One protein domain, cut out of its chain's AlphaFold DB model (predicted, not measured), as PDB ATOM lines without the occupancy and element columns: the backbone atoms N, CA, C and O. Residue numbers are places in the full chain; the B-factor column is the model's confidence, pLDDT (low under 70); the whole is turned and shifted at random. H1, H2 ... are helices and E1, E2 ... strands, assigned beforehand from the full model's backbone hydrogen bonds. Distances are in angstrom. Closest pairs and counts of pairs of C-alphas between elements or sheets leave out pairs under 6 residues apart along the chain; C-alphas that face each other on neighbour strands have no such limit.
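Overview. This is residues 2 to 135 of the 149 residues of an uncharacterized protein of Niabella drilacis (strain DSM 25811 / CCM 8410 / LMG 26954 / E90) (UniProt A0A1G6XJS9). A strongly twisted sheet of six strands has one long helix, H3, packed along one face over E2 and E3, while two short helices, H1 and H2, meet at a corner near the E1 edge. Long loops join the later strands. The printed part has 134 residues, with three named helices and six named strands in the order H1 H2 E1 E2 E3 E4 E5 E6 H3; the sheet order is E1 E2 E3 E4 E6 E5, all antiparallel, and the class is mixed, helices and strands. It is compact, with a radius of gyration of the C-alphas of 14.4 A and spans of 44 by 30 by 27 A.

Along the chain. H1, residues 2 to 8, begins at C-alpha 2 at (3.515, 40.437, 56.522), and H2 follows at residues 10 to 17. E1 is residues 21 to 25. E2, residues 28 to 37, is 24.5 A long and bends by 62 degrees at residue 33. E3, residues 43 to 51, is 26.3 A long, from C-alpha 43 at (14.867, 22.457, 36.294). E4 is residues 67 to 71, E5 residues 87 to 89 and E6 residues 103 to 106. H3, residues 117 to 135, is 27.7 A long, has a kink of 36 degrees near residue 128, and ends at C-alpha 135 at (10.652, 19.532, 30.364).

Arrangement. E1 to E4 form a meander, each strand the antiparallel neighbour of the one before. N 23 and O 30 of the hairpin E1 and E2 are 2.9 A apart, within hydrogen-bond range, as are N 31 and O 48 of E2 and E3 at 2.9 A, N 49 and O 69 of E3 and E4 at 2.8 A, N 105 and O 68 of E6 and E4 at 2.8 A, and N 88 and O 104 of E5 and E6 at 2.8 A. H3 is on the sheet at a height of 7.9 A, over E2 and E3, and runs along the strands, at 11 degrees to E3 on the local plane. The closest C-alphas of E2 and H3 are those of Phe 36 and Leu 128, 5.0 A apart. H2 touches H3, which meets it with residues 117 to 118 alone; the closest C-alphas, of Asp 11 and Tyr 118, are 5.1 A apart. H1 and H2 touch only at the corner, with the C-alphas of Ile 6 and Lys 13 closest at 5.1 A, and each only grazes the sheet. H1 and H3 are apart. In H1 and H2 every O i to N i+4 pair is within hydrogen-bond range; in H3, 12 of 15 are.

Size, cuts and confidence. The C-alphas farthest apart, of Ser 57 and Asn 79, are 44.9 A apart. The links E3 to E4, E4 to E5 and E5 to E6 are long. The printed part has no cut, its mean pLDDT is 96.0, and no printed residue is under 70.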
ATOM      1  N   GLN A   2       3.631  41.036  57.868       80.69
ATOM      2  CA  GLN A   2       3.515  40.437  56.522       80.69
ATOM      3  C   GLN A   2       2.111  39.898  56.207       80.69
ATOM      4  O   GLN A   2       1.525  40.278  55.201       80.69
ATOM      5  N   GLN A   3       1.540  39.056  57.077       85.12
ATOM      6  CA  GLN A   3       0.196  38.506  56.844       85.12
ATOM      7  C   GLN A   3      -0.883  39.593  56.764       85.12
ATOM      8  O   GLN A   3      -1.816  39.473  55.982       85.12
ATOM      9  N   GLN A   4      -0.735  40.677  57.529       89.38
ATOM     10  CA  GLN A   4      -1.655  41.809  57.469       89.38
ATOM     11  C   GLN A   4      -1.546  42.540  56.123       89.38
ATOM     12  O   GLN A   4      -2.573  42.803  55.507       89.38
ATOM     13  N   LEU A   5      -0.329  42.807  55.633       90.69
ATOM     14  CA  LEU A   5      -0.122  43.388  54.301       90.69
ATOM     15  C   LEU A   5      -0.693  42.490  53.202       90.69
ATOM     16  O   LEU A   5      -1.411  42.977  52.339       90.69
ATOM     17  N   ILE A   6      -0.428  41.185  53.249       91.94
ATOM     18  CA  ILE A   6      -0.952  40.248  52.250       91.94
ATOM     19  C   ILE A   6      -2.483  40.233  52.283       91.94
ATOM     20  O   ILE A   6      -3.108  40.380  51.244       91.94
ATOM     21  N   ASN A   7      -3.100  40.140  53.463       92.06
ATOM     22  CA  ASN A   7      -4.555  40.035  53.581       92.06
ATOM     23  C   ASN A   7      -5.307  41.325  53.216       92.06
ATOM     24  O   ASN A   7      -6.435  41.247  52.736       92.06
ATOM     25  N   LEU A   8      -4.714  42.498  53.455       93.62
ATOM     26  CA  LEU A   8      -5.356  43.796  53.205       93.62
ATOM     27  C   LEU A   8      -5.157  44.325  51.778       93.62
ATOM     28  O   LEU A   8      -5.757  45.339  51.419       93.62
ATOM     29  N   ASN A   9      -4.328  43.666  50.966       96.50
ATOM     30  CA  ASN A   9      -4.052  44.062  49.589       96.50
ATOM     31  C   ASN A   9      -4.528  42.959  48.635       96.50
ATOM     32  O   ASN A   9      -3.922  41.889  48.611       96.50
ATOM     33  N   PRO A  10      -5.621  43.185  47.876       96.38
ATOM     34  CA  PRO A  10      -6.255  42.142  47.069       96.38
ATOM     35  C   PRO A  10      -5.325  41.449  46.069       96.38
ATOM     36  O   PRO A  10      -5.452  40.249  45.863       96.38
ATOM     37  N   ASP A  11      -4.373  42.172  45.483       96.44
ATOM     38  CA  ASP A  11      -3.407  41.636  44.522       96.44
ATOM     39  C   ASP A  11      -2.381  40.697  45.181       96.44
ATOM     40  O   ASP A  11      -2.122  39.602  44.678       96.44
ATOM     41  N   LEU A  12      -1.845  41.067  46.347       96.44
ATOM     42  CA  LEU A  12      -0.978  40.181  47.132       96.44
ATOM     43  C   LEU A  12      -1.753  38.988  47.694       96.44
ATOM     44  O   LEU A  12      -1.250  37.863  47.681       96.44
ATOM     45  N   LYS A  13      -2.983  39.218  48.165       96.06
ATOM     46  CA  LYS A  13      -3.876  38.157  48.629       96.06
ATOM     47  C   LYS A  13      -4.167  37.158  47.517       96.06
ATOM     48  O   LYS A  13      -4.129  35.960  47.764       96.06
ATOM     49  N   GLN A  14      -4.405  37.628  46.298       96.94
ATOM     50  CA  GLN A  14      -4.655  36.754  45.162       96.94
ATOM     51  C   GLN A  14      -3.438  35.881  44.836       96.94
ATOM     52  O   GLN A  14      -3.591  34.674  44.667       96.94
ATOM     53  N   LEU A  15      -2.223  36.445  44.816       96.31
ATOM     54  CA  LEU A  15      -0.998  35.645  44.677       96.31
ATOM     55  C   LEU A  15      -0.899  34.581  45.783       96.31
ATOM     56  O   LEU A  15      -0.619  33.413  45.520       96.31
ATOM     57  N   TRP A  16      -1.163  34.973  47.026       95.00
ATOM     58  CA  TRP A  16      -1.133  34.055  48.157       95.00
ATOM     59  C   TRP A  16      -2.149  32.915  48.024       95.00
ATOM     60  O   TRP A  16      -1.790  31.748  48.190       95.00
ATOM     61  N   ASP A  17      -3.398  33.246  47.699       94.62
ATOM     62  CA  ASP A  17      -4.503  32.296  47.560       94.62
ATOM     63  C   ASP A  17      -4.296  31.360  46.352       94.62
ATOM     64  O   ASP A  17      -4.640  30.180  46.419       94.62
ATOM     65  N   GLU A  18      -3.657  31.838  45.276       94.81
ATOM     66  CA  GLU A  18      -3.249  31.009  44.130       94.81
ATOM     67  C   GLU A  18      -2.051  30.091  44.426       94.81
ATOM     68  O   GLU A  18      -1.728  29.224  43.609       94.81
ATOM     69  N   GLY A  19      -1.419  30.229  45.594       94.88
ATOM     70  CA  GLY A  19      -0.374  29.329  46.075       94.88
ATOM     71  C   GLY A  19       1.055  29.798  45.814       94.88
ATOM     72  O   GLY A  19       1.964  28.972  45.882       94.88
ATOM     73  N   TYR A  20       1.273  31.084  45.522       96.38
ATOM     74  CA  TYR A  20       2.623  31.645  45.469       96.38
ATOM     75  C   TYR A  20       3.243  31.726  46.877       96.38
ATOM     76  O   TYR A  20       2.577  32.024  47.879       96.38
ATOM     77  N   ASP A  21       4.547  31.463  46.954       95.62
ATOM     78  CA  ASP A  21       5.312  31.529  48.198       95.62
ATOM     79  C   ASP A  21       5.871  32.945  48.395       95.62
ATOM     80  O   ASP A  21       6.908  33.305  47.840       95.62
ATOM     81  N   LEU A  22       5.109  33.782  49.107       95.31
ATOM     82  CA  LEU A  22       5.401  35.204  49.283       95.31
ATOM     83  C   LEU A  22       6.137  35.482  50.592       95.31
ATOM     84  O   LEU A  22       5.716  35.021  51.656       95.31
ATOM     85  N   GLU A  23       7.121  36.369  50.524       95.25
ATOM     86  CA  GLU A  23       7.795  36.994  51.660       95.25
ATOM     87  C   GLU A  23       7.863  38.514  51.454       95.25
ATOM     88  O   GLU A  23       8.028  38.994  50.336       95.25
ATOM     89  N   ILE A  24       7.715  39.288  52.533       93.56
ATOM     90  CA  ILE A  24       7.941  40.739  52.506       93.56
ATOM     91  C   ILE A  24       9.130  41.036  53.412       93.56
ATOM     92  O   ILE A  24       9.028  40.871  54.627       93.56
ATOM     93  N   CYS A  25      10.236  41.489  52.825       92.06
ATOM     94  CA  CYS A  25      11.497  41.698  53.528       92.06
ATOM     95  C   CYS A  25      12.188  42.972  53.032       92.06
ATOM     96  O   CYS A  25      12.316  43.189  51.830       92.06
ATOM     97  N   GLY A  26      12.596  43.849  53.956       89.31
ATOM     98  CA  GLY A  26      13.371  45.055  53.636       89.31
ATOM     99  C   GLY A  26      12.743  45.966  52.573       89.31
ATOM    100  O   GLY A  26      13.463  46.471  51.721       89.31
ATOM    101  N   GLY A  27      11.414  46.123  52.559       92.12
ATOM    102  CA  GLY A  27      10.710  46.927  51.546       92.12
ATOM    103  C   GLY A  27      10.558  46.251  50.177       92.12
ATOM    104  O   GLY A  27      10.201  46.915  49.208       92.12
ATOM    105  N   HIS A  28      10.807  44.945  50.086       96.00
ATOM    106  CA  HIS A  28      10.681  44.165  48.860       96.00
ATOM    107  C   HIS A  28       9.632  43.060  49.009       96.00
ATOM    108  O   HIS A  28       9.455  42.495  50.089       96.00
ATOM    109  N   LEU A  29       8.956  42.744  47.905       96.62
ATOM    110  CA  LEU A  29       8.184  41.520  47.725       96.62
ATOM    111  C   LEU A  29       9.101  40.456  47.127       96.62
ATOM    112  O   LEU A  29       9.625  40.638  46.025       96.62
ATOM    113  N   LEU A  30       9.264  39.357  47.853       97.94
ATOM    114  CA  LEU A  30       9.976  38.169  47.418       97.94
ATOM    115  C   LEU A  30       8.955  37.091  47.052       97.94
ATOM    116  O   LEU A  30       7.994  36.864  47.790       97.94
ATOM    117  N   VAL A  31       9.164  36.435  45.913       97.88
ATOM    118  CA  VAL A  31       8.334  35.314  45.454       97.88
ATOM    119  C   VAL A  31       9.232  34.122  45.198       97.88
ATOM    120  O   VAL A  31      10.004  34.108  44.239       97.88
ATOM    121  N   HIS A  32       9.147  33.146  46.091       97.69
ATOM    122  CA  HIS A  32      10.021  31.986  46.138       97.69
ATOM    123  C   HIS A  32       9.542  30.865  45.223       97.69
ATOM    124  O   HIS A  32       8.383  30.815  44.803       97.69
ATOM    125  N   ARG A  33      10.445  29.909  44.978       96.75
ATOM    126  CA  ARG A  33      10.159  28.636  44.300       96.75
ATOM    127  C   ARG A  33       9.597  28.814  42.889       96.75
ATOM    128  O   ARG A  33       8.726  28.060  42.460       96.75
ATOM    129  N   ILE A  34      10.126  29.780  42.145       98.12
ATOM    130  CA  ILE A  34       9.790  29.949  40.731       98.12
ATOM    131  C   ILE A  34      10.608  28.952  39.907       98.12
ATOM    132  O   ILE A  34      11.836  29.074  39.898       98.12
ATOM    133  N   PRO A  35       9.979  27.976  39.225       98.12
ATOM    134  CA  PRO A  35      10.700  27.027  38.398       98.12
ATOM    135  C   PRO A  35      11.246  27.714  37.145       98.12
ATOM    136  O   PRO A  35      10.563  28.510  36.499       98.12
ATOM    137  N   PHE A  36      12.473  27.366  36.787       98.56
ATOM    138  CA  PHE A  36      13.136  27.805  35.565       98.56
ATOM    139  C   PHE A  36      14.096  26.718  35.071       98.56
ATOM    140  O   PHE A  36      14.358  25.751  35.784       98.56
ATOM    141  N   VAL A  37      14.615  26.866  33.854       98.69
ATOM    142  CA  VAL A  37      15.621  25.957  33.281       98.69
ATOM    143  C   VAL A  37      16.981  26.645  33.301       98.69
ATOM    144  O   VAL A  37      17.052  27.813  32.932       98.69
ATOM    145  N   ASN A  38      18.047  25.968  33.724       98.56
ATOM    146  CA  ASN A  38      19.411  26.512  33.685       98.56
ATOM    147  C   ASN A  38      20.161  26.133  32.385       98.56
ATOM    148  O   ASN A  38      19.612  25.470  31.501       98.56
ATOM    149  N   SER A  39      21.430  26.535  32.254       98.12
ATOM    150  CA  SER A  39      22.267  26.224  31.078       98.12
ATOM    151  C   SER A  39      22.492  24.727  30.855       98.12
ATOM    152  O   SER A  39      22.637  24.293  29.714       98.12
ATOM    153  N   ASP A  40      22.443  23.932  31.924       98.38
ATOM    154  CA  ASP A  40      22.578  22.472  31.878       98.38
ATOM    155  C   ASP A  40      21.257  21.762  31.544       98.38
ATOM    156  O   ASP A  40      21.169  20.536  31.629       98.38
ATOM    157  N   LYS A  41      20.217  22.520  31.163       98.00
ATOM    158  CA  LYS A  41      18.868  22.021  30.846       98.00
ATOM    159  C   LYS A  41      18.188  21.347  32.044       98.00
ATOM    160  O   LYS A  41      17.316  20.497  31.880       98.00
ATOM    161  N   GLN A  42      18.580  21.732  33.257       98.38
ATOM    162  CA  GLN A  42      17.993  21.249  34.502       98.38
ATOM    163  C   GLN A  42      16.914  22.208  34.988       98.38
ATOM    164  O   GLN A  42      17.061  23.427  34.894       98.38
ATOM    165  N   ILE A  43      15.858  21.656  35.582       98.44
ATOM    166  CA  ILE A  43      14.867  22.457  36.294       98.44
ATOM    167  C   ILE A  43      15.451  22.870  37.648       98.44
ATOM    168  O   ILE A  43      15.853  22.031  38.456       98.44
ATOM    169  N   LYS A  44      15.480  24.177  37.892       98.38
ATOM    170  CA  LYS A  44      15.901  24.813  39.143       98.38
ATOM    171  C   LYS A  44      14.789  25.724  39.655       98.38
ATOM    172  O   LYS A  44      13.795  25.958  38.969       98.38
ATOM    173  N   TYR A  45      14.967  26.241  40.866       98.31
ATOM    174  CA  TYR A  45      14.017  27.143  41.507       98.31
ATOM    175  C   TYR A  45      14.721  28.410  41.965       98.31
ATOM    176  O   TYR A  45      15.774  28.338  42.593       98.31
ATOM    177  N   GLY A  46      14.142  29.558  41.631       98.06
ATOM    178  CA  GLY A  46      14.675  30.868  41.988       98.06
ATOM    179  C   GLY A  46      13.659  31.735  42.716       98.06
ATOM    180  O   GLY A  46      12.547  31.296  43.035       98.06
ATOM    181  N   ILE A  47      14.066  32.974  42.977       98.62
ATOM    182  CA  ILE A  47      13.289  33.951  43.740       98.62
ATOM    183  C   ILE A  47      13.174  35.235  42.926       98.62
ATOM    184  O   ILE A  47      14.190  35.815  42.533       98.62
ATOM    185  N   PHE A  48      11.950  35.710  42.701       98.56
ATOM    186  CA  PHE A  48      11.739  37.080  42.235       98.56
ATOM    187  C   PHE A  48      11.824  38.053  43.393       98.56
ATOM    188  O   PHE A  48      11.254  37.798  44.449       98.56
ATOM    189  N   VAL A  49      12.453  39.200  43.162       98.25
ATOM    190  CA  VAL A  49      12.529  40.301  44.118       98.25
ATOM    191  C   VAL A  49      12.065  41.583  43.430       98.25
ATOM    192  O   VAL A  49      12.638  42.021  42.432       98.25
ATOM    193  N   CYS A  50      11.009  42.187  43.967       96.00
ATOM    194  CA  CYS A  50      10.437  43.441  43.477       96.00
ATOM    195  C   CYS A  50      10.420  44.475  44.600       96.00
ATOM    196  O   CYS A  50      10.050  44.138  45.722       96.00
ATOM    197  N   ALA A  51      10.721  45.740  44.305       94.88
ATOM    198  CA  ALA A  51      10.458  46.816  45.256       94.88
ATOM    199  C   ALA A  51       8.949  46.903  45.561       94.88
ATOM    200  O   ALA A  51       8.111  46.867  44.649       94.88
ATOM    201  N   LEU A  52       8.603  47.001  46.845       94.19
ATOM    202  CA  LEU A  52       7.228  47.114  47.317       94.19
ATOM    203  C   LEU A  52       6.887  48.587  47.573       94.19
ATOM    204  O   LEU A  52       7.345  49.189  48.541       94.19
ATOM    205  N   THR A  53       6.056  49.173  46.716       94.12
ATOM    206  CA  THR A  53       5.527  50.522  46.897       94.12
ATOM    207  C   THR A  53       4.488  50.491  48.007       94.12
ATOM    208  O   THR A  53       3.464  49.821  47.874       94.12
ATOM    209  N   LEU A  54       4.700  51.250  49.079       92.12
ATOM    210  CA  LEU A  54       3.709  51.422  50.139       92.12
ATOM    211  C   LEU A  54       2.937  52.726  49.921       92.12
ATOM    212  O   LEU A  54       3.525  53.802  49.871       92.12
ATOM    213  N   ALA A  55       1.615  52.625  49.795       91.06
ATOM    214  CA  ALA A  55       0.707  53.774  49.788       91.06
ATOM    215  C   ALA A  55       0.324  54.205  51.218       91.06
ATOM    216  O   ALA A  55      -0.046  55.349  51.454       91.06
ATOM    217  N   SER A  56       0.400  53.280  52.178       90.12
ATOM    218  CA  SER A  56       0.287  53.533  53.619       90.12
ATOM    219  C   SER A  56       0.975  52.406  54.397       90.12
ATOM    220  O   SER A  56       1.509  51.473  53.797       90.12
ATOM    221  N   SER A  57       0.906  52.428  55.732       85.81
ATOM    222  CA  SER A  57       1.456  51.365  56.590       85.81
ATOM    223  C   SER A  57       0.878  49.967  56.320       85.81
ATOM    224  O   SER A  57       1.503  48.970  56.674       85.81
ATOM    225  N   THR A  58      -0.305  49.872  55.704       88.56
ATOM    226  CA  THR A  58      -1.003  48.596  55.458       88.56
ATOM    227  C   THR A  58      -1.454  48.396  54.012       88.56
ATOM    228  O   THR A  58      -2.010  47.345  53.687       88.56
ATOM    229  N   ARG A  59      -1.215  49.368  53.123       92.19
ATOM    230  CA  ARG A  59      -1.660  49.315  51.723       92.19
ATOM    231  C   ARG A  59      -0.496  49.468  50.763       92.19
ATOM    232  O   ARG A  59       0.307  50.387  50.917       92.19
ATOM    233  N   VAL A  60      -0.453  48.605  49.756       94.38
ATOM    234  CA  VAL A  60       0.501  48.710  48.652       94.38
ATOM    235  C   VAL A  60      -0.042  49.632  47.567       94.38
ATOM    236  O   VAL A  60      -1.250  49.714  47.340       94.38
ATOM    237  N   GLY A  61       0.864  50.369  46.937       94.25
ATOM    238  CA  GLY A  61       0.599  51.106  45.710       94.25
ATOM    239  C   GLY A  61       0.876  50.247  44.477       94.25
ATOM    240  O   GLY A  61       1.210  49.070  44.573       94.25
ATOM    241  N   ARG A  62       0.785  50.860  43.298       95.00
ATOM    242  CA  ARG A  62       1.191  50.222  42.039       95.00
ATOM    243  C   ARG A  62       2.705  49.921  42.042       95.00
ATOM    244  O   ARG A  62       3.469  50.717  42.604       95.00
ATOM    245  N   PRO A  63       3.166  48.852  41.364       96.12
ATOM    246  CA  PRO A  63       4.581  48.698  41.040       96.12
ATOM    247  C   PRO A  63       5.153  49.960  40.373       96.12
ATOM    248  O   PRO A  63       4.506  50.561  39.512       96.12
ATOM    249  N   GLN A  64       6.359  50.374  40.772       93.00
ATOM    250  CA  GLN A  64       7.003  51.578  40.221       93.00
ATOM    251  C   GLN A  64       7.410  51.404  38.755       93.00
ATOM    252  O   GLN A  64       7.363  52.351  37.973       93.00
ATOM    253  N   ASP A  65       7.772  50.180  38.382       93.62
ATOM    254  CA  ASP A  65       8.317  49.838  37.077       93.62
ATOM    255  C   ASP A  65       7.835  48.459  36.595       93.62
ATOM    256  O   ASP A  65       7.043  47.754  37.237       93.62
ATOM    257  N   HIS A  66       8.356  48.066  35.437       93.94
ATOM    258  CA  HIS A  66       8.113  46.786  34.786       93.94
ATOM    259  C   HIS A  66       9.294  45.820  34.908       93.94
ATOM    260  O   HIS A  66       9.394  44.912  34.094       93.94
ATOM    261  N   THR A  67      10.189  46.014  35.878       97.44
ATOM    262  CA  THR A  67      11.401  45.204  36.037       97.44
ATOM    263  C   THR A  67      11.363  44.374  37.314       97.44
ATOM    264  O   THR A  67      10.620  44.665  38.252       97.44
ATOM    265  N   VAL A  68      12.127  43.287  37.341       98.00
ATOM    266  CA  VAL A  68      12.181  42.352  38.473       98.00
ATOM    267  C   VAL A  68      13.620  41.905  38.657       98.00
ATOM    268  O   VAL A  68      14.287  41.565  37.682       98.00
ATOM    269  N   TYR A  69      14.108  41.889  39.892       98.56
ATOM    270  CA  TYR A  69      15.366  41.222  40.200       98.56
ATOM    271  C   TYR A  69      15.138  39.732  40.414       98.56
ATOM    272  O   TYR A  69      14.068  39.309  40.852       98.56
ATOM    273  N   PHE A  70      16.161  38.934  40.145       98.69
ATOM    274  CA  PHE A  70      16.083  37.492  40.294       98.69
ATOM    275  C   PHE A  70      17.314  36.936  41.003       98.69
ATOM    276  O   PHE A  70      18.452  37.295  40.688       98.69
ATOM    277  N   CYS A  71      17.060  36.063  41.973       98.38
ATOM    278  CA  CYS A  71      18.064  35.261  42.656       98.38
ATOM    279  C   CYS A  71      17.987  33.822  42.140       98.38
ATOM    280  O   CYS A  71      16.919  33.203  42.162       98.38
ATOM    281  N   GLY A  72      19.120  33.312  41.666       97.81
ATOM    282  CA  GLY A  72      19.238  32.011  41.021       97.81
ATOM    283  C   GLY A  72      20.304  32.019  39.930       97.81
ATOM    284  O   GLY A  72      20.912  33.047  39.643       97.81
ATOM    285  N   GLU A  73      20.522  30.854  39.328       98.31
ATOM    286  CA  GLU A  73      21.332  30.714  38.114       98.31
ATOM    287  C   GLU A  73      20.661  31.399  36.910       98.31
ATOM    288  O   GLU A  73      19.462  31.679  36.934       98.31
ATOM    289  N   THR A  74      21.419  31.613  35.828       98.50
ATOM    290  CA  THR A  74      20.908  32.235  34.597       98.50
ATOM    291  C   THR A  74      19.744  31.433  34.022       98.50
ATOM    292  O   THR A  74      19.945  30.275  33.639       98.50
ATOM    293  N   PRO A  75      18.548  32.030  33.875       98.44
ATOM    294  CA  PRO A  75      17.458  31.314  33.250       98.44
ATOM    295  C   PRO A  75      17.611  31.178  31.745       98.44
ATOM    296  O   PRO A  75      17.919  32.134  31.028       98.44
ATOM    297  N   CYS A  76      17.307  29.981  31.273       98.69
ATOM    298  CA  CYS A  76      17.446  29.544  29.904       98.69
ATOM    299  C   CYS A  76      16.125  29.007  29.350       98.69
ATOM    300  O   CYS A  76      15.177  28.701  30.077       98.69
ATOM    301  N   ASN A  77      16.073  28.890  28.028       98.31
ATOM    302  CA  ASN A  77      15.072  28.083  27.354       98.31
ATOM    303  C   ASN A  77      15.380  26.581  27.495       98.31
ATOM    304  O   ASN A  77      16.427  26.191  28.015       98.31
ATOM    305  N   ILE A  78      14.490  25.732  26.977       97.25
ATOM    306  CA  ILE A  78      14.641  24.265  27.006       97.25
ATOM    307  C   ILE A  78      15.956  23.742  26.390       97.25
ATOM    308  O   ILE A  78      16.422  22.659  26.733       97.25
ATOM    309  N   ASN A  79      16.595  24.520  25.511       97.50
ATOM    310  CA  ASN A  79      17.860  24.156  24.876       97.50
ATOM    311  C   ASN A  79      19.094  24.612  25.675       97.50
ATOM    312  O   ASN A  79      20.214  24.391  25.215       97.50
ATOM    313  N   GLY A  80      18.916  25.225  26.849       98.00
ATOM    314  CA  GLY A  80      20.006  25.758  27.674       98.00
ATOM    315  C   GLY A  80      20.503  27.136  27.224       98.00
ATOM    316  O   GLY A  80      21.515  27.616  27.729       98.00
ATOM    317  N   VAL A  81      19.798  27.801  26.300       98.50
ATOM    318  CA  VAL A  81      20.160  29.146  25.821       98.50
ATOM    319  C   VAL A  81      19.528  30.209  26.729       98.50
ATOM    320  O   VAL A  81      18.313  30.146  26.931       98.50
ATOM    321  N   PRO A  82      20.289  31.198  27.240       98.56
ATOM    322  CA  PRO A  82      19.760  32.240  28.118       98.56
ATOM    323  C   PRO A  82      18.548  32.981  27.543       98.56
ATOM    324  O   PRO A  82      18.498  33.287  26.351       98.56
ATOM    325  N   LEU A  83      17.588  33.331  28.404       98.19
ATOM    326  CA  LEU A  83      16.386  34.091  28.040       98.19
ATOM    327  C   LEU A  83      16.688  35.591  27.849       98.19
ATOM    328  O   LEU A  83      16.123  36.449  28.529       98.19
ATOM    329  N   THR A  84      17.568  35.929  26.906       97.75
ATOM    330  CA  THR A  84      18.032  37.307  26.637       97.75
ATOM    331  C   THR A  84      16.913  38.288  26.280       97.75
ATOM    332  O   THR A  84      17.081  39.488  26.449       97.75
ATOM    333  N   ALA A  85      15.748  37.794  25.848       96.81
ATOM    334  CA  ALA A  85      14.563  38.618  25.612       96.81
ATOM    335  C   ALA A  85      14.008  39.280  26.888       96.81
ATOM    336  O   ALA A  85      13.338  40.305  26.789       96.81
ATOM    337  N   ILE A  86      14.264  38.701  28.069       97.75
ATOM    338  CA  ILE A  86      13.858  39.280  29.359       97.75
ATOM    339  C   ILE A  86      15.038  39.642  30.255       97.75
ATOM    340  O   ILE A  86      14.882  40.501  31.119       97.75
ATOM    341  N   ILE A  87      16.201  39.004  30.087       98.50
ATOM    342  CA  ILE A  87      17.396  39.307  30.877       98.50
ATOM    343  C   ILE A  87      17.965  40.643  30.401       98.50
ATOM    344  O   ILE A  87      18.530  40.731  29.318       98.50
ATOM    345  N   ASN A  88      17.836  41.673  31.235       97.94
ATOM    346  CA  ASN A  88      18.429  42.983  30.989       97.94
ATOM    347  C   ASN A  88      19.926  42.967  31.341       97.94
ATOM    348  O   ASN A  88      20.760  43.411  30.560       97.94
ATOM    349  N   ASN A  89      20.283  42.407  32.502       97.56
ATOM    350  CA  ASN A  89      21.672  42.118  32.862       97.56
ATOM    351  C   ASN A  89      21.774  40.991  33.906       97.56
ATOM    352  O   ASN A  89      20.777  40.587  34.509       97.56
ATOM    353  N   SER A  90      23.000  40.513  34.117       97.88
ATOM    354  CA  SER A  90      23.351  39.449  35.069       97.88
ATOM    355  C   SER A  90      24.396  39.920  36.082       97.88
ATOM    356  O   SER A  90      25.380  39.231  36.353       97.88
ATOM    357  N   THR A  91      24.232  41.140  36.595       97.12
ATOM    358  CA  THR A  91      25.119  41.679  37.627       97.12
ATOM    359  C   THR A  91      24.660  41.204  38.999       97.12
ATOM    360  O   THR A  91      23.529  41.463  39.410       97.12
ATOM    361  N   THR A  92      25.563  40.556  39.739       97.81
ATOM    362  CA  THR A  92      25.300  40.257  41.147       97.81
ATOM    363  C   THR A  92      25.355  41.546  41.957       97.81
ATOM    364  O   THR A  92      26.370  42.242  41.941       97.81
ATOM    365  N   GLN A  93      24.279  41.857  42.676       97.06
ATOM    366  CA  GLN A  93      24.220  43.023  43.553       97.06
ATOM    367  C   GLN A  93      23.540  42.691  44.877       97.06
ATOM    368  O   GLN A  93      22.649  41.841  44.956       97.06
ATOM    369  N   ARG A  94      23.932  43.428  45.912       97.12
ATOM    370  CA  ARG A  94      23.310  43.381  47.231       97.12
ATOM    371  C   ARG A  94      22.296  44.520  47.338       97.12
ATOM    372  O   ARG A  94      22.687  45.681  47.307       97.12
ATOM    373  N   LEU A  95      21.009  44.184  47.425       95.50
ATOM    374  CA  LEU A  95      19.910  45.153  47.552       95.50
ATOM    375  C   LEU A  95      19.705  45.600  48.999       95.50
ATOM    376  O   LEU A  95      19.413  46.762  49.267       95.50
ATOM    377  N   THR A  96      19.849  44.663  49.932       94.50
ATOM    378  CA  THR A  96      19.748  44.886  51.378       94.50
ATOM    379  C   THR A  96      20.785  44.022  52.089       94.50
ATOM    380  O   THR A  96      21.501  43.238  51.465       94.50
ATOM    381  N   GLU A  97      20.860  44.095  53.416       92.94
ATOM    382  CA  GLU A  97      21.749  43.217  54.176       92.94
ATOM    383  C   GLU A  97      21.466  41.721  53.955       92.94
ATOM    384  O   GLU A  97      22.397  40.918  54.010       92.94
ATOM    385  N   THR A  98      20.222  41.353  53.647       93.94
ATOM    386  CA  THR A  98      19.766  39.960  53.519       93.94
ATOM    387  C   THR A  98      19.444  39.537  52.086       93.94
ATOM    388  O   THR A  98      19.268  38.348  51.837       93.94
ATOM    389  N   ILE A  99      19.371  40.477  51.137       96.81
ATOM    390  CA  ILE A  99      18.940  40.210  49.761       96.81
ATOM    391  C   ILE A  99      20.092  40.470  48.787       96.81
ATOM    392  O   ILE A  99      20.458  41.618  48.524       96.81
ATOM    393  N   THR A 100      20.595  39.389  48.191       97.94
ATOM    394  CA  THR A 100      21.531  39.410  47.060       97.94
ATOM    395  C   THR A 100      20.844  38.814  45.839       97.94
ATOM    396  O   THR A 100      20.242  37.745  45.919       97.94
ATOM    397  N   VAL A 101      20.926  39.503  44.705       98.38
ATOM    398  CA  VAL A 101      20.299  39.098  43.440       98.38
ATOM    399  C   VAL A 101      21.366  38.931  42.368       98.38
ATOM    400  O   VAL A 101      22.408  39.578  42.437       98.38
ATOM    401  N   ASN A 102      21.116  38.057  41.396       98.62
ATOM    402  CA  ASN A 102      22.081  37.662  40.365       98.62
ATOM    403  C   ASN A 102      21.744  38.249  38.993       98.62
ATOM    404  O   ASN A 102      22.630  38.434  38.161       98.62
ATOM    405  N   HIS A 103      20.461  38.531  38.764       98.62
ATOM    406  CA  HIS A 103      19.961  38.992  37.481       98.62
ATOM    407  C   HIS A 103      18.932  40.105  37.639       98.62
ATOM    408  O   HIS A 103      18.263  40.238  38.669       98.62
ATOM    409  N   TYR A 104      18.780  40.879  36.570       98.38
ATOM    410  CA  TYR A 104      17.769  41.911  36.435       98.38
ATOM    411  C   TYR A 104      16.992  41.700  35.145       98.38
ATOM    412  O   TYR A 104      17.577  41.615  34.063       98.38
ATOM    413  N   PHE A 105      15.671  41.609  35.258       98.56
ATOM    414  CA  PHE A 105      14.784  41.331  34.141       98.56
ATOM    415  C   PHE A 105      13.938  42.542  33.769       98.56
ATOM    416  O   PHE A 105      13.550  43.334  34.625       98.56
ATOM    417  N   SER A 106      13.571  42.631  32.494       97.38
ATOM    418  CA  SER A 106      12.639  43.621  31.962       97.38
ATOM    419  C   SER A 106      11.655  42.954  31.010       97.38
ATOM    420  O   SER A 106      12.046  42.305  30.047       97.38
ATOM    421  N   SER A 107      10.366  43.099  31.295       96.56
ATOM    422  CA  SER A 107       9.280  42.661  30.427       96.56
ATOM    423  C   SER A 107       8.188  43.712  30.520       96.56
ATOM    424  O   SER A 107       7.427  43.768  31.489       96.56
ATOM    425  N   LYS A 108       8.185  44.627  29.549       95.00
ATOM    426  CA  LYS A 108       7.252  45.750  29.515       95.00
ATOM    427  C   LYS A 108       5.918  45.281  28.920       95.00
ATOM    428  O   LYS A 108       5.910  44.861  27.763       95.00
ATOM    429  N   PRO A 109       4.795  45.371  29.655       93.56
ATOM    430  CA  PRO A 109       3.492  45.035  29.091       93.56
ATOM    431  C   PRO A 109       3.092  46.064  28.016       93.56
ATOM    432  O   PRO A 109       3.602  47.189  28.036       93.56
ATOM    433  N   PRO A 110       2.145  45.745  27.115       93.62
ATOM    434  CA  PRO A 110       1.682  46.682  26.085       93.62
ATOM    435  C   PRO A 110       1.150  48.016  26.634       93.62
ATOM    436  O   PRO A 110       1.352  49.060  26.023       93.62
ATOM    437  N   SER A 111       0.540  48.005  27.825       93.69
ATOM    438  CA  SER A 111       0.114  49.205  28.569       93.69
ATOM    439  C   SER A 111       1.278  50.100  29.020       93.69
ATOM    440  O   SER A 111       1.074  51.237  29.438       93.69
ATOM    441  N   GLY A 112       2.505  49.584  28.988       94.19
ATOM    442  CA  GLY A 112       3.727  50.235  29.441       94.19
ATOM    443  C   GLY A 112       4.019  50.101  30.938       94.19
ATOM    444  O   GLY A 112       5.154  50.352  31.343       94.19
ATOM    445  N   TYR A 113       3.041  49.674  31.737       93.56
ATOM    446  CA  TYR A 113       3.149  49.471  33.183       93.56
ATOM    447  C   TYR A 113       2.251  48.322  33.658       93.56
ATOM    448  O   TYR A 113       1.216  48.039  33.052       93.56
ATOM    449  N   TYR A 114       2.624  47.687  34.770       96.12
ATOM    450  CA  TYR A 114       1.761  46.727  35.462       96.12
ATOM    451  C   TYR A 114       0.778  47.461  36.375       96.12
ATOM    452  O   TYR A 114       1.161  48.397  37.077       96.12
ATOM    453  N   ASN A 115      -0.487  47.035  36.383       94.88
ATOM    454  CA  ASN A 115      -1.530  47.661  37.202       94.88
ATOM    455  C   ASN A 115      -1.382  47.336  38.692       94.88
ATOM    456  O   ASN A 115      -1.732  48.155  39.540       94.88
ATOM    457  N   ASN A 116      -0.872  46.149  39.011       96.62
ATOM    458  CA  ASN A 116      -0.738  45.636  40.370       96.62
ATOM    459  C   ASN A 116       0.397  44.590  40.442       96.62
ATOM    460  O   ASN A 116       1.007  44.246  39.422       96.62
ATOM    461  N   TYR A 117       0.703  44.097  41.645       97.38
ATOM    462  CA  TYR A 117       1.760  43.097  41.828       97.38
ATOM    463  C   TYR A 117       1.378  41.711  41.303       97.38
ATOM    464  O   TYR A 117       2.265  40.973  40.872       97.38
ATOM    465  N   TYR A 118       0.087  41.369  41.292       97.69
ATOM    466  CA  TYR A 118      -0.398  40.096  40.759       97.69
ATOM    467  C   TYR A 118      -0.042  39.941  39.277       97.69
ATOM    468  O   TYR A 118       0.643  38.986  38.913       97.69
ATOM    469  N   ASP A 119      -0.405  40.919  38.443       97.25
ATOM    470  CA  ASP A 119      -0.136  40.909  37.002       97.25
ATOM    471  C   ASP A 119       1.370  40.819  36.723       97.25
ATOM    472  O   ASP A 119       1.811  40.040  35.874       97.25
ATOM    473  N   LYS A 120       2.169  41.580  37.483       98.06
ATOM    474  CA  LYS A 120       3.631  41.597  37.366       98.06
ATOM    475  C   LYS A 120       4.229  40.226  37.675       98.06
ATOM    476  O   LYS A 120       4.889  39.636  36.824       98.06
ATOM    477  N   ILE A 121       3.975  39.693  38.869       98.12
ATOM    478  CA  ILE A 121       4.545  38.412  39.305       98.12
ATOM    479  C   ILE A 121       4.059  37.261  38.430       98.12
ATOM    480  O   ILE A 121       4.862  36.417  38.032       98.12
ATOM    481  N   ARG A 122       2.765  37.232  38.092       97.56
ATOM    482  CA  ARG A 122       2.192  36.193  37.238       97.56
ATOM    483  C   ARG A 122       2.870  36.156  35.870       97.56
ATOM    484  O   ARG A 122       3.277  35.077  35.453       97.56
ATOM    485  N   THR A 123       3.052  37.309  35.227       97.56
ATOM    486  CA  THR A 123       3.696  37.406  33.906       97.56
ATOM    487  C   THR A 123       5.106  36.817  33.929       97.56
ATOM    488  O   THR A 123       5.436  35.932  33.142       97.56
ATOM    489  N   TYR A 124       5.939  37.248  34.878       98.19
ATOM    490  CA  TYR A 124       7.305  36.733  34.994       98.19
ATOM    491  C   TYR A 124       7.353  35.247  35.362       98.19
ATOM    492  O   TYR A 124       8.169  34.500  34.812       98.19
ATOM    493  N   ALA A 125       6.467  34.800  36.255       98.12
ATOM    494  CA  ALA A 125       6.361  33.394  36.621       98.12
ATOM    495  C   ALA A 125       5.968  32.530  35.417       98.12
ATOM    496  O   ALA A 125       6.534  31.455  35.247       98.12
ATOM    497  N   GLU A 126       5.037  32.987  34.575       97.25
ATOM    498  CA  GLU A 126       4.631  32.291  33.351       97.25
ATOM    499  C   GLU A 126       5.796  32.166  32.359       97.25
ATOM    500  O   GLU A 126       6.041  31.062  31.873       97.25
ATOM    501  N   ILE A 127       6.564  33.239  32.129       97.25
ATOM    502  CA  ILE A 127       7.712  33.232  31.202       97.25
ATOM    503  C   ILE A 127       8.756  32.178  31.602       97.25
ATOM    504  O   ILE A 127       9.180  31.377  30.768       97.25
ATOM    505  N   LEU A 128       9.156  32.158  32.876       97.81
ATOM    506  CA  LEU A 128      10.172  31.222  33.372       97.81
ATOM    507  C   LEU A 128       9.638  29.793  33.483       97.81
ATOM    508  O   LEU A 128      10.275  28.845  33.017       97.81
ATOM    509  N   SER A 129       8.427  29.642  34.025       97.62
ATOM    510  CA  SER A 129       7.819  28.326  34.221       97.62
ATOM    511  C   SER A 129       7.492  27.636  32.903       97.62
ATOM    512  O   SER A 129       7.471  26.413  32.877       97.62
ATOM    513  N   ALA A 130       7.227  28.368  31.816       97.50
ATOM    514  CA  ALA A 130       6.935  27.770  30.513       97.50
ATOM    515  C   ALA A 130       8.084  26.876  30.015       97.50
ATOM    516  O   ALA A 130       7.839  25.794  29.478       97.50
ATOM    517  N   GLN A 131       9.333  27.288  30.251       97.81
ATOM    518  CA  GLN A 131      10.509  26.504  29.864       97.81
ATOM    519  C   GLN A 131      10.623  25.238  30.716       97.81
ATOM    520  O   GLN A 131      10.799  24.149  30.179       97.81
ATOM    521  N   ALA A 132      10.436  25.363  32.033       97.38
ATOM    522  CA  ALA A 132      10.490  24.223  32.945       97.38
ATOM    523  C   ALA A 132       9.352  23.221  32.679       97.38
ATOM    524  O   ALA A 132       9.591  22.020  32.616       97.38
ATOM    525  N   LYS A 133       8.133  23.713  32.430       97.31
ATOM    526  CA  LYS A 133       6.956  22.896  32.090       97.31
ATOM    527  C   LYS A 133       7.091  22.140  30.774       97.31
ATOM    528  O   LYS A 133       6.456  21.108  30.603       97.31
ATOM    529  N   SER A 134       7.901  22.655  29.851       96.75
ATOM    530  CA  SER A 134       8.205  21.956  28.601       96.75
ATOM    531  C   SER A 134       9.105  20.732  28.825       96.75
ATOM    532  O   SER A 134       9.114  19.834  27.990       96.75
ATOM    533  N   ILE A 135       9.841  20.685  29.943       96.75
ATOM    534  CA  ILE A 135      10.652  19.532  30.364       96.75
ATOM    535  C   ILE A 135       9.826  18.593  31.254       96.75
ATOM    536  O   ILE A 135       9.831  17.385  31.041       96.75
TER     537      ILE A 135